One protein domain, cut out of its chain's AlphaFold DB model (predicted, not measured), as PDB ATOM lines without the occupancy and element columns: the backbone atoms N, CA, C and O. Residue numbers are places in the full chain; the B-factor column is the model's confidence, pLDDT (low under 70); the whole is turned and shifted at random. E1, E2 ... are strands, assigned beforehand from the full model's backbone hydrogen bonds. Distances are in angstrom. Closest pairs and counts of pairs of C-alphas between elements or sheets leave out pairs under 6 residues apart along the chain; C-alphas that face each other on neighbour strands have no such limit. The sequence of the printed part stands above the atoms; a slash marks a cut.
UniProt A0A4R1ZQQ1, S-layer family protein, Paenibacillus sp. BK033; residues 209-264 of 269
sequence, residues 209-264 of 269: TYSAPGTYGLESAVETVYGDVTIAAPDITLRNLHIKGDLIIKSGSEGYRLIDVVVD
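What this domain is: This is residues 209 to 264 of the 269 residues of the protein "S-layer family protein" of Paenibacillus sp. BK033 (UniProt A0A4R1ZQQ1). The chain is wound in stacked turns, a short solenoid of roughly triangular outline whose three walls are small parallel sheets: E1, E4 and E7 make one wall, E2 and E5 another, E3 and E6 the third. Residues 209 to 210 add to the E3 wall and residues 262 to 263 to the E5 wall. The printed part has 56 residues with seven named strands, E1 to E7 in chain order, and no named helix; the class is all strand, though under half of the residues, 24, are in named strands. The whole is compact, with a radius of gyration of the C-alphas of 10.2 A and spans of 27 by 21 by 13 A.

How they stand to each other: Start at residues 209 to 210, which pair, parallel, with residues 230 to 231 of E3, residues 229 to 231. Next comes E1, residues 214 to 216, an edge strand parallel to E4, residues 236 to 239, at 28 degrees; look for N 237 and O 214, 2.8 A apart. On E4's other side is E7, residues 257 to 259, parallel at 9 degrees, with N 257 and O 236 at 2.8 A. Go on to E2, residues 223 to 226, parallel to E5, residues 241 to 244, at 22 degrees, with N 242 and O 223 at 2.8 A. E3 is parallel to E6, residues 247 to 249, at 19 degrees, with N 248 and O 229 at 2.8 A. E4 runs on into E5 across a break of 1 residue, at 89 degrees. E5 and E7 are apart, but only just, at 8.2 A; residues 262 to 263 pair, parallel, with residues 242 to 243 of E5.

Where its parts are: Find C-alpha 214 at (-7.731, 13.496, 20.547), where E1 begins; it runs 6.5 A to C-alpha 216. E2 covers 9.8 A from Glu 223 to Tyr 226, and E3 6.7 A from Val 229 to Ile 231. E4 begins at C-alpha 236, at (-4.385, 12.423, 16.943), and runs 9.8 A. E5 is 9.5 A long, from Leu 241 to Lys 244, and E6 6.6 A, from Leu 247 to Ile 249. E7 runs 6.5 A and ends at C-alpha 259, at (-9.256, 4.201, 11.611).

The domain as a whole: The two C-alphas farthest apart are those of Ser 220 and Ser 251, at 29.8 A. The printed part has no cut, and no link is long. The mean pLDDT of the printed part is 93.6, and no printed residue is under 70.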
ATOM      1  N   THR A 209      -7.443  21.692   9.956       91.19
ATOM      2  CA  THR A 209      -6.231  21.384  10.732       91.19
ATOM      3  C   THR A 209      -6.599  20.915  12.133       91.19
ATOM      4  O   THR A 209      -7.250  21.640  12.884       91.19
ATOM      5  N   TYR A 210      -6.134  19.726  12.500       93.00
ATOM      6  CA  TYR A 210      -6.223  19.191  13.852       93.00
ATOM      7  C   TYR A 210      -4.908  19.455  14.588       93.00
ATOM      8  O   TYR A 210      -3.867  18.896  14.244       93.00
ATOM      9  N   SER A 211      -4.959  20.327  15.596       94.44
ATOM     10  CA  SER A 211      -3.773  20.847  16.302       94.44
ATOM     11  C   SER A 211      -3.719  20.465  17.785       94.44
ATOM     12  O   SER A 211      -2.935  21.042  18.535       94.44
ATOM     13  N   ALA A 212      -4.557  19.529  18.232       95.00
ATOM     14  CA  ALA A 212      -4.570  19.041  19.608       95.00
ATOM     15  C   ALA A 212      -4.751  17.513  19.637       95.00
ATOM     16  O   ALA A 212      -5.441  16.982  18.767       95.00
ATOM     17  N   PRO A 213      -4.168  16.801  20.620       96.62
ATOM     18  CA  PRO A 213      -4.410  15.374  20.810       96.62
ATOM     19  C   PRO A 213      -5.898  15.054  20.972       96.62
ATOM     20  O   PRO A 213      -6.629  15.795  21.635       96.62
ATOM     21  N   GLY A 214      -6.339  13.920  20.431       96.12
ATOM     22  CA  GLY A 214      -7.731  13.496  20.547       96.12
ATOM     23  C   GLY A 214      -8.211  12.623  19.398       96.12
ATOM     24  O   GLY A 214      -7.472  12.332  18.460       96.12
ATOM     25  N   THR A 215      -9.474  12.209  19.479       96.38
ATOM     26  CA  THR A 215     -10.147  11.452  18.420       96.38
ATOM     27  C   THR A 215     -11.115  12.359  17.678       96.38
ATOM     28  O   THR A 215     -12.010  12.936  18.294       96.38
ATOM     29  N   TYR A 216     -10.966  12.433  16.362       94.25
ATOM     30  CA  TYR A 216     -11.793  13.221  15.457       94.25
ATOM     31  C   TYR A 216     -12.511  12.310  14.466       94.25
ATOM     32  O   TYR A 216     -11.966  11.290  14.045       94.25
ATOM     33  N   GLY A 217     -13.731  12.694  14.105       90.00
ATOM     34  CA  GLY A 217     -14.637  11.892  13.294       90.00
ATOM     35  C   GLY A 217     -15.669  11.118  14.116       90.00
ATOM     36  O   GLY A 217     -15.490  10.808  15.307       90.00
ATOM     37  N   LEU A 218     -16.794  10.832  13.469       87.50
ATOM     38  CA  LEU A 218     -17.959  10.203  14.085       87.50
ATOM     39  C   LEU A 218     -17.664   8.761  14.523       87.50
ATOM     40  O   LEU A 218     -16.793   8.079  13.991       87.50
ATOM     41  N   GLU A 219     -18.386   8.277  15.535       87.31
ATOM     42  CA  GLU A 219     -18.173   6.922  16.069       87.31
ATOM     43  C   GLU A 219     -18.713   5.823  15.152       87.31
ATOM     44  O   GLU A 219     -18.075   4.784  15.007       87.31
ATOM     45  N   SER A 220     -19.862   6.072  14.521       84.81
ATOM     46  CA  SER A 220     -20.648   5.037  13.835       84.81
ATOM     47  C   SER A 220     -21.095   5.427  12.425       84.81
ATOM     48  O   SER A 220     -21.905   4.723  11.827       84.81
ATOM     49  N   ALA A 221     -20.624   6.559  11.905       85.38
ATOM     50  CA  ALA A 221     -20.974   7.057  10.580       85.38
ATOM     51  C   ALA A 221     -19.724   7.596   9.887       85.38
ATOM     52  O   ALA A 221     -18.808   8.054  10.564       85.38
ATOM     53  N   VAL A 222     -19.697   7.538   8.555       86.81
ATOM     54  CA  VAL A 222     -18.618   8.148   7.776       86.81
ATOM     55  C   VAL A 222     -18.912   9.634   7.610       86.81
ATOM     56  O   VAL A 222     -19.955  10.006   7.076       86.81
ATOM     57  N   GLU A 223     -17.994  10.475   8.069       87.88
ATOM     58  CA  GLU A 223     -18.027  11.922   7.877       87.88
ATOM     59  C   GLU A 223     -17.231  12.281   6.617       87.88
ATOM     60  O   GLU A 223     -16.070  11.896   6.474       87.88
ATOM     61  N   THR A 224     -17.849  13.014   5.689       86.81
ATOM     62  CA  THR A 224     -17.148  13.513   4.497       86.81
ATOM     63  C   THR A 224     -16.516  14.861   4.809       86.81
ATOM     64  O   THR A 224     -17.217  15.799   5.179       86.81
ATOM     65  N   VAL A 225     -15.201  14.968   4.629       86.12
ATOM     66  CA  VAL A 225     -14.440  16.204   4.832       86.12
ATOM     67  C   VAL A 225     -13.959  16.704   3.480       86.12
ATOM     68  O   VAL A 225     -13.233  16.004   2.780       86.12
ATOM     69  N   TYR A 226     -14.371  17.913   3.110       84.06
ATOM     70  CA  TYR A 226     -13.928  18.564   1.883       84.06
ATOM     71  C   TYR A 226     -12.633  19.354   2.094       84.06
ATOM     72  O   TYR A 226     -12.483  20.000   3.129       84.06
ATOM     73  N   GLY A 227     -11.734  19.300   1.103       85.88
ATOM     74  CA  GLY A 227     -10.415  19.935   1.142       85.88
ATOM     75  C   GLY A 227      -9.366  19.137   1.916       85.88
ATOM     76  O   GLY A 227      -9.596  17.986   2.301       85.88
ATOM     77  N   ASP A 228      -8.199  19.748   2.113       90.00
ATOM     78  CA  ASP A 228      -7.064  19.063   2.723       90.00
ATOM     79  C   ASP A 228      -7.235  18.974   4.239       90.00
ATOM     80  O   ASP A 228      -7.652  19.922   4.915       90.00
ATOM     81  N   VAL A 229      -6.839  17.838   4.801       94.25
ATOM     82  CA  VAL A 229      -6.797  17.611   6.242       94.25
ATOM     83  C   VAL A 229      -5.352  17.614   6.702       94.25
ATOM     84  O   VAL A 229      -4.533  16.850   6.216       94.25
ATOM     85  N   THR A 230      -5.031  18.441   7.689       96.19
ATOM     86  CA  THR A 230      -3.711  18.497   8.314       96.19
ATOM     87  C   THR A 230      -3.756  17.942   9.736       96.19
ATOM     88  O   THR A 230      -4.481  18.461  10.585       96.19
ATOM     89  N   ILE A 231      -2.923  16.945  10.029       97.50
ATOM     90  CA  ILE A 231      -2.573  16.531  11.393       97.50
ATOM     91  C   ILE A 231      -1.344  17.343  11.819       97.50
ATOM     92  O   ILE A 231      -0.307  17.297  11.156       97.50
ATOM     93  N   ALA A 232      -1.476  18.126  12.890       96.81
ATOM     94  CA  ALA A 232      -0.461  19.081  13.345       96.81
ATOM     95  C   ALA A 232      -0.056  18.922  14.822       96.81
ATOM     96  O   ALA A 232       0.610  19.802  15.368       96.81
ATOM     97  N   ALA A 233      -0.461  17.831  15.473       96.56
ATOM     98  CA  ALA A 233      -0.120  17.517  16.857       96.56
ATOM     99  C   ALA A 233      -0.005  15.994  17.062       96.56
ATOM    100  O   ALA A 233      -0.568  15.228  16.272       96.56
ATOM    101  N   PRO A 234       0.723  15.537  18.098       96.88
ATOM    102  CA  PRO A 234       0.826  14.118  18.409       96.88
ATOM    103  C   PRO A 234      -0.497  13.541  18.932       96.88
ATOM    104  O   PRO A 234      -1.399  14.278  19.334       96.88
ATOM    105  N   ASP A 235      -0.590  12.211  18.945       97.44
ATOM    106  CA  ASP A 235      -1.703  11.446  19.533       97.44
ATOM    107  C   ASP A 235      -3.096  11.806  18.967       97.44
ATOM    108  O   ASP A 235      -4.123  11.734  19.652       97.44
ATOM    109  N   ILE A 236      -3.144  12.184  17.686       98.06
ATOM    110  CA  ILE A 236      -4.385  12.423  16.943       98.06
ATOM    111  C   ILE A 236      -4.881  11.120  16.319       98.06
ATOM    112  O   ILE A 236      -4.188  10.485  15.529       98.06
ATOM    113  N   THR A 237      -6.120  10.739  16.613       98.06
ATOM    114  CA  THR A 237      -6.828   9.667  15.913       98.06
ATOM    115  C   THR A 237      -7.876  10.269  14.987       98.06
ATOM    116  O   THR A 237      -8.822  10.886  15.462       98.06
ATOM    117  N   LEU A 238      -7.750  10.061  13.681       97.75
ATOM    118  CA  LEU A 238      -8.840  10.302  12.738       97.75
ATOM    119  C   LEU A 238      -9.609   8.995  12.547       97.75
ATOM    120  O   LEU A 238      -8.987   7.949  12.334       97.75
ATOM    121  N   ARG A 239     -10.942   9.034  12.634       97.25
ATOM    122  CA  ARG A 239     -11.784   7.852  12.434       97.25
ATOM    123  C   ARG A 239     -12.989   8.099  11.533       97.25
ATOM    124  O   ARG A 239     -13.585   9.164  11.616       97.25
ATOM    125  N   ASN A 240     -13.379   7.091  10.754       95.75
ATOM    126  CA  ASN A 240     -14.568   7.106   9.897       95.75
ATOM    127  C   ASN A 240     -14.664   8.383   9.042       95.75
ATOM    128  O   ASN A 240     -15.711   9.025   8.994       95.75
ATOM    129  N   LEU A 241     -13.560   8.790   8.413       95.12
ATOM    130  CA  LEU A 241     -13.525   9.986   7.570       95.12
ATOM    131  C   LEU A 241     -13.399   9.599   6.100       95.12
ATOM    132  O   LEU A 241     -12.612   8.722   5.755       95.12
ATOM    133  N   HIS A 242     -14.105  10.310   5.228       93.62
ATOM    134  CA  HIS A 242     -13.818  10.347   3.797       93.62
ATOM    135  C   HIS A 242     -13.304  11.738   3.431       93.62
ATOM    136  O   HIS A 242     -14.071  12.692   3.350       93.62
ATOM    137  N   ILE A 243     -11.995  11.854   3.232       93.44
ATOM    138  CA  ILE A 243     -11.303  13.101   2.911       93.44
ATOM    139  C   ILE A 243     -11.290  13.289   1.391       93.44
ATOM    140  O   ILE A 243     -10.717  12.484   0.655       93.44
ATOM    141  N   LYS A 244     -11.924  14.366   0.923       88.00
ATOM    142  CA  LYS A 244     -12.004  14.801  -0.479       88.00
ATOM    143  C   LYS A 244     -10.885  15.798  -0.812       88.00
ATOM    144  O   LYS A 244     -11.152  16.881  -1.330       88.00
ATOM    145  N   GLY A 245      -9.657  15.433  -0.464       89.12
ATOM    146  CA  GLY A 245      -8.438  16.237  -0.592       89.12
ATOM    147  C   GLY A 245      -7.227  15.447  -0.102       89.12
ATOM    148  O   GLY A 245      -7.316  14.221   0.044       89.12
ATOM    149  N   ASP A 246      -6.126  16.140   0.175       93.38
ATOM    150  CA  ASP A 246      -4.906  15.518   0.683       93.38
ATOM    151  C   ASP A 246      -4.948  15.353   2.211       93.38
ATOM    152  O   ASP A 246      -5.537  16.153   2.943       93.38
ATOM    153  N   LEU A 247      -4.280  14.319   2.723       96.81
ATOM    154  CA  LEU A 247      -3.996  14.159   4.148       96.81
ATOM    155  C   LEU A 247      -2.536  14.533   4.422       96.81
ATOM    156  O   LEU A 247      -1.619  13.801   4.067       96.81
ATOM    157  N   ILE A 248      -2.320  15.655   5.100       97.00
ATOM    158  CA  ILE A 248      -1.007  16.229   5.397       97.00
ATOM    159  C   ILE A 248      -0.638  15.943   6.855       97.00
ATOM    160  O   ILE A 248      -1.341  16.337   7.785       97.00
ATOM    161  N   ILE A 249       0.503  15.306   7.084       97.31
ATOM    162  CA  ILE A 249       1.014  14.964   8.411       97.31
ATOM    163  C   ILE A 249       2.224  15.855   8.684       97.31
ATOM    164  O   ILE A 249       3.289  15.680   8.103       97.31
ATOM    165  N   LYS A 250       2.076  16.850   9.564       96.75
ATOM    166  CA  LYS A 250       3.189  17.750   9.898       96.75
ATOM    167  C   LYS A 250       4.201  17.071  10.815       96.75
ATOM    168  O   LYS A 250       3.838  16.258  11.670       96.75
ATOM    169  N   SER A 251       5.464  17.496  10.717       93.69
ATOM    170  CA  SER A 251       6.516  17.073  11.648       93.69
ATOM    171  C   SER A 251       6.093  17.317  13.101       93.69
ATOM    172  O   SER A 251       5.586  18.396  13.414       93.69
ATOM    173  N   GLY A 252       6.347  16.352  13.986       90.25
ATOM    174  CA  GLY A 252       5.930  16.415  15.392       90.25
ATOM    175  C   GLY A 252       4.555  15.798  15.676       90.25
ATOM    176  O   GLY A 252       4.140  15.775  16.830       90.25
ATOM    177  N   SER A 253       3.874  15.247  14.666       94.50
ATOM    178  CA  SER A 253       2.592  14.537  14.818       94.50
ATOM    179  C   SER A 253       2.763  13.047  15.151       94.50
ATOM    180  O   SER A 253       2.084  12.189  14.591       94.50
ATOM    181  N   GLU A 254       3.713  12.708  16.023       95.12
ATOM    182  CA  GLU A 254       3.983  11.316  16.404       95.12
ATOM    183  C   GLU A 254       2.759  10.658  17.071       95.12
ATOM    184  O   GLU A 254       1.957  11.316  17.729       95.12
ATOM    185  N   GLY A 255       2.595   9.343  16.903       94.38
ATOM    186  CA  GLY A 255       1.499   8.604  17.545       94.38
ATOM    187  C   GLY A 255       0.117   8.781  16.904       94.38
ATOM    188  O   GLY A 255      -0.872   8.309  17.468       94.38
ATOM    189  N   TYR A 256       0.020   9.415  15.727       96.69
ATOM    190  CA  TYR A 256      -1.256   9.530  15.019       96.69
ATOM    191  C   TYR A 256      -1.822   8.160  14.602       96.69
ATOM    192  O   TYR A 256      -1.093   7.192  14.368       96.69
ATOM    193  N   ARG A 257      -3.150   8.075  14.491       97.75
ATOM    194  CA  ARG A 257      -3.873   6.865  14.081       97.75
ATOM    195  C   ARG A 257      -4.947   7.211  13.061       97.75
ATOM    196  O   ARG A 257      -5.665   8.189  13.227       97.75
ATOM    197  N   LEU A 258      -5.089   6.371  12.043       97.44
ATOM    198  CA  LEU A 258      -6.172   6.443  11.064       97.44
ATOM    199  C   LEU A 258      -7.012   5.170  11.197       97.44
ATOM    200  O   LEU A 258      -6.468   4.068  11.127       97.44
ATOM    201  N   ILE A 259      -8.311   5.313  11.442       97.31
ATOM    202  CA  ILE A 259      -9.256   4.201  11.611       97.31
ATOM    203  C   ILE A 259     -10.379   4.388  10.594       97.31
ATOM    204  O   ILE A 259     -11.137   5.338  10.708       97.31
ATOM    205  N   ASP A 260     -10.491   3.515   9.597       96.25
ATOM    206  CA  ASP A 260     -11.528   3.635   8.558       96.25
ATOM    207  C   ASP A 260     -11.538   5.025   7.883       96.25
ATOM    208  O   ASP A 260     -12.579   5.653   7.693       96.25
ATOM    209  N   VAL A 261     -10.340   5.530   7.562       97.31
ATOM    210  CA  VAL A 261     -10.145   6.796   6.845       97.31
ATOM    211  C   VAL A 261      -9.867   6.508   5.374       97.31
ATOM    212  O   VAL A 261      -8.925   5.786   5.047       97.31
ATOM    213  N   VAL A 262     -10.674   7.096   4.498       97.25
ATOM    214  CA  VAL A 262     -10.500   7.087   3.043       97.25
ATOM    215  C   VAL A 262     -10.019   8.467   2.609       97.25
ATOM    216  O   VAL A 262     -10.589   9.470   3.030       97.25
ATOM    217  N   VAL A 263      -8.988   8.521   1.768       96.75
ATOM    218  CA  VAL A 263      -8.426   9.761   1.208       96.75
ATOM    219  C   VAL A 263      -8.512   9.664  -0.313       96.75
ATOM    220  O   VAL A 263      -8.024   8.687  -0.880       96.75
ATOM    221  N   ASP A 264      -9.174  10.629  -0.957       93.81
ATOM    222  CA  ASP A 264      -9.269  10.691  -2.424       93.81
ATOM    223  C   ASP A 264      -7.998  11.284  -3.064       93.81
ATOM    224  O   ASP A 264      -7.691  10.951  -4.209       93.81
TER     225      ASP A 264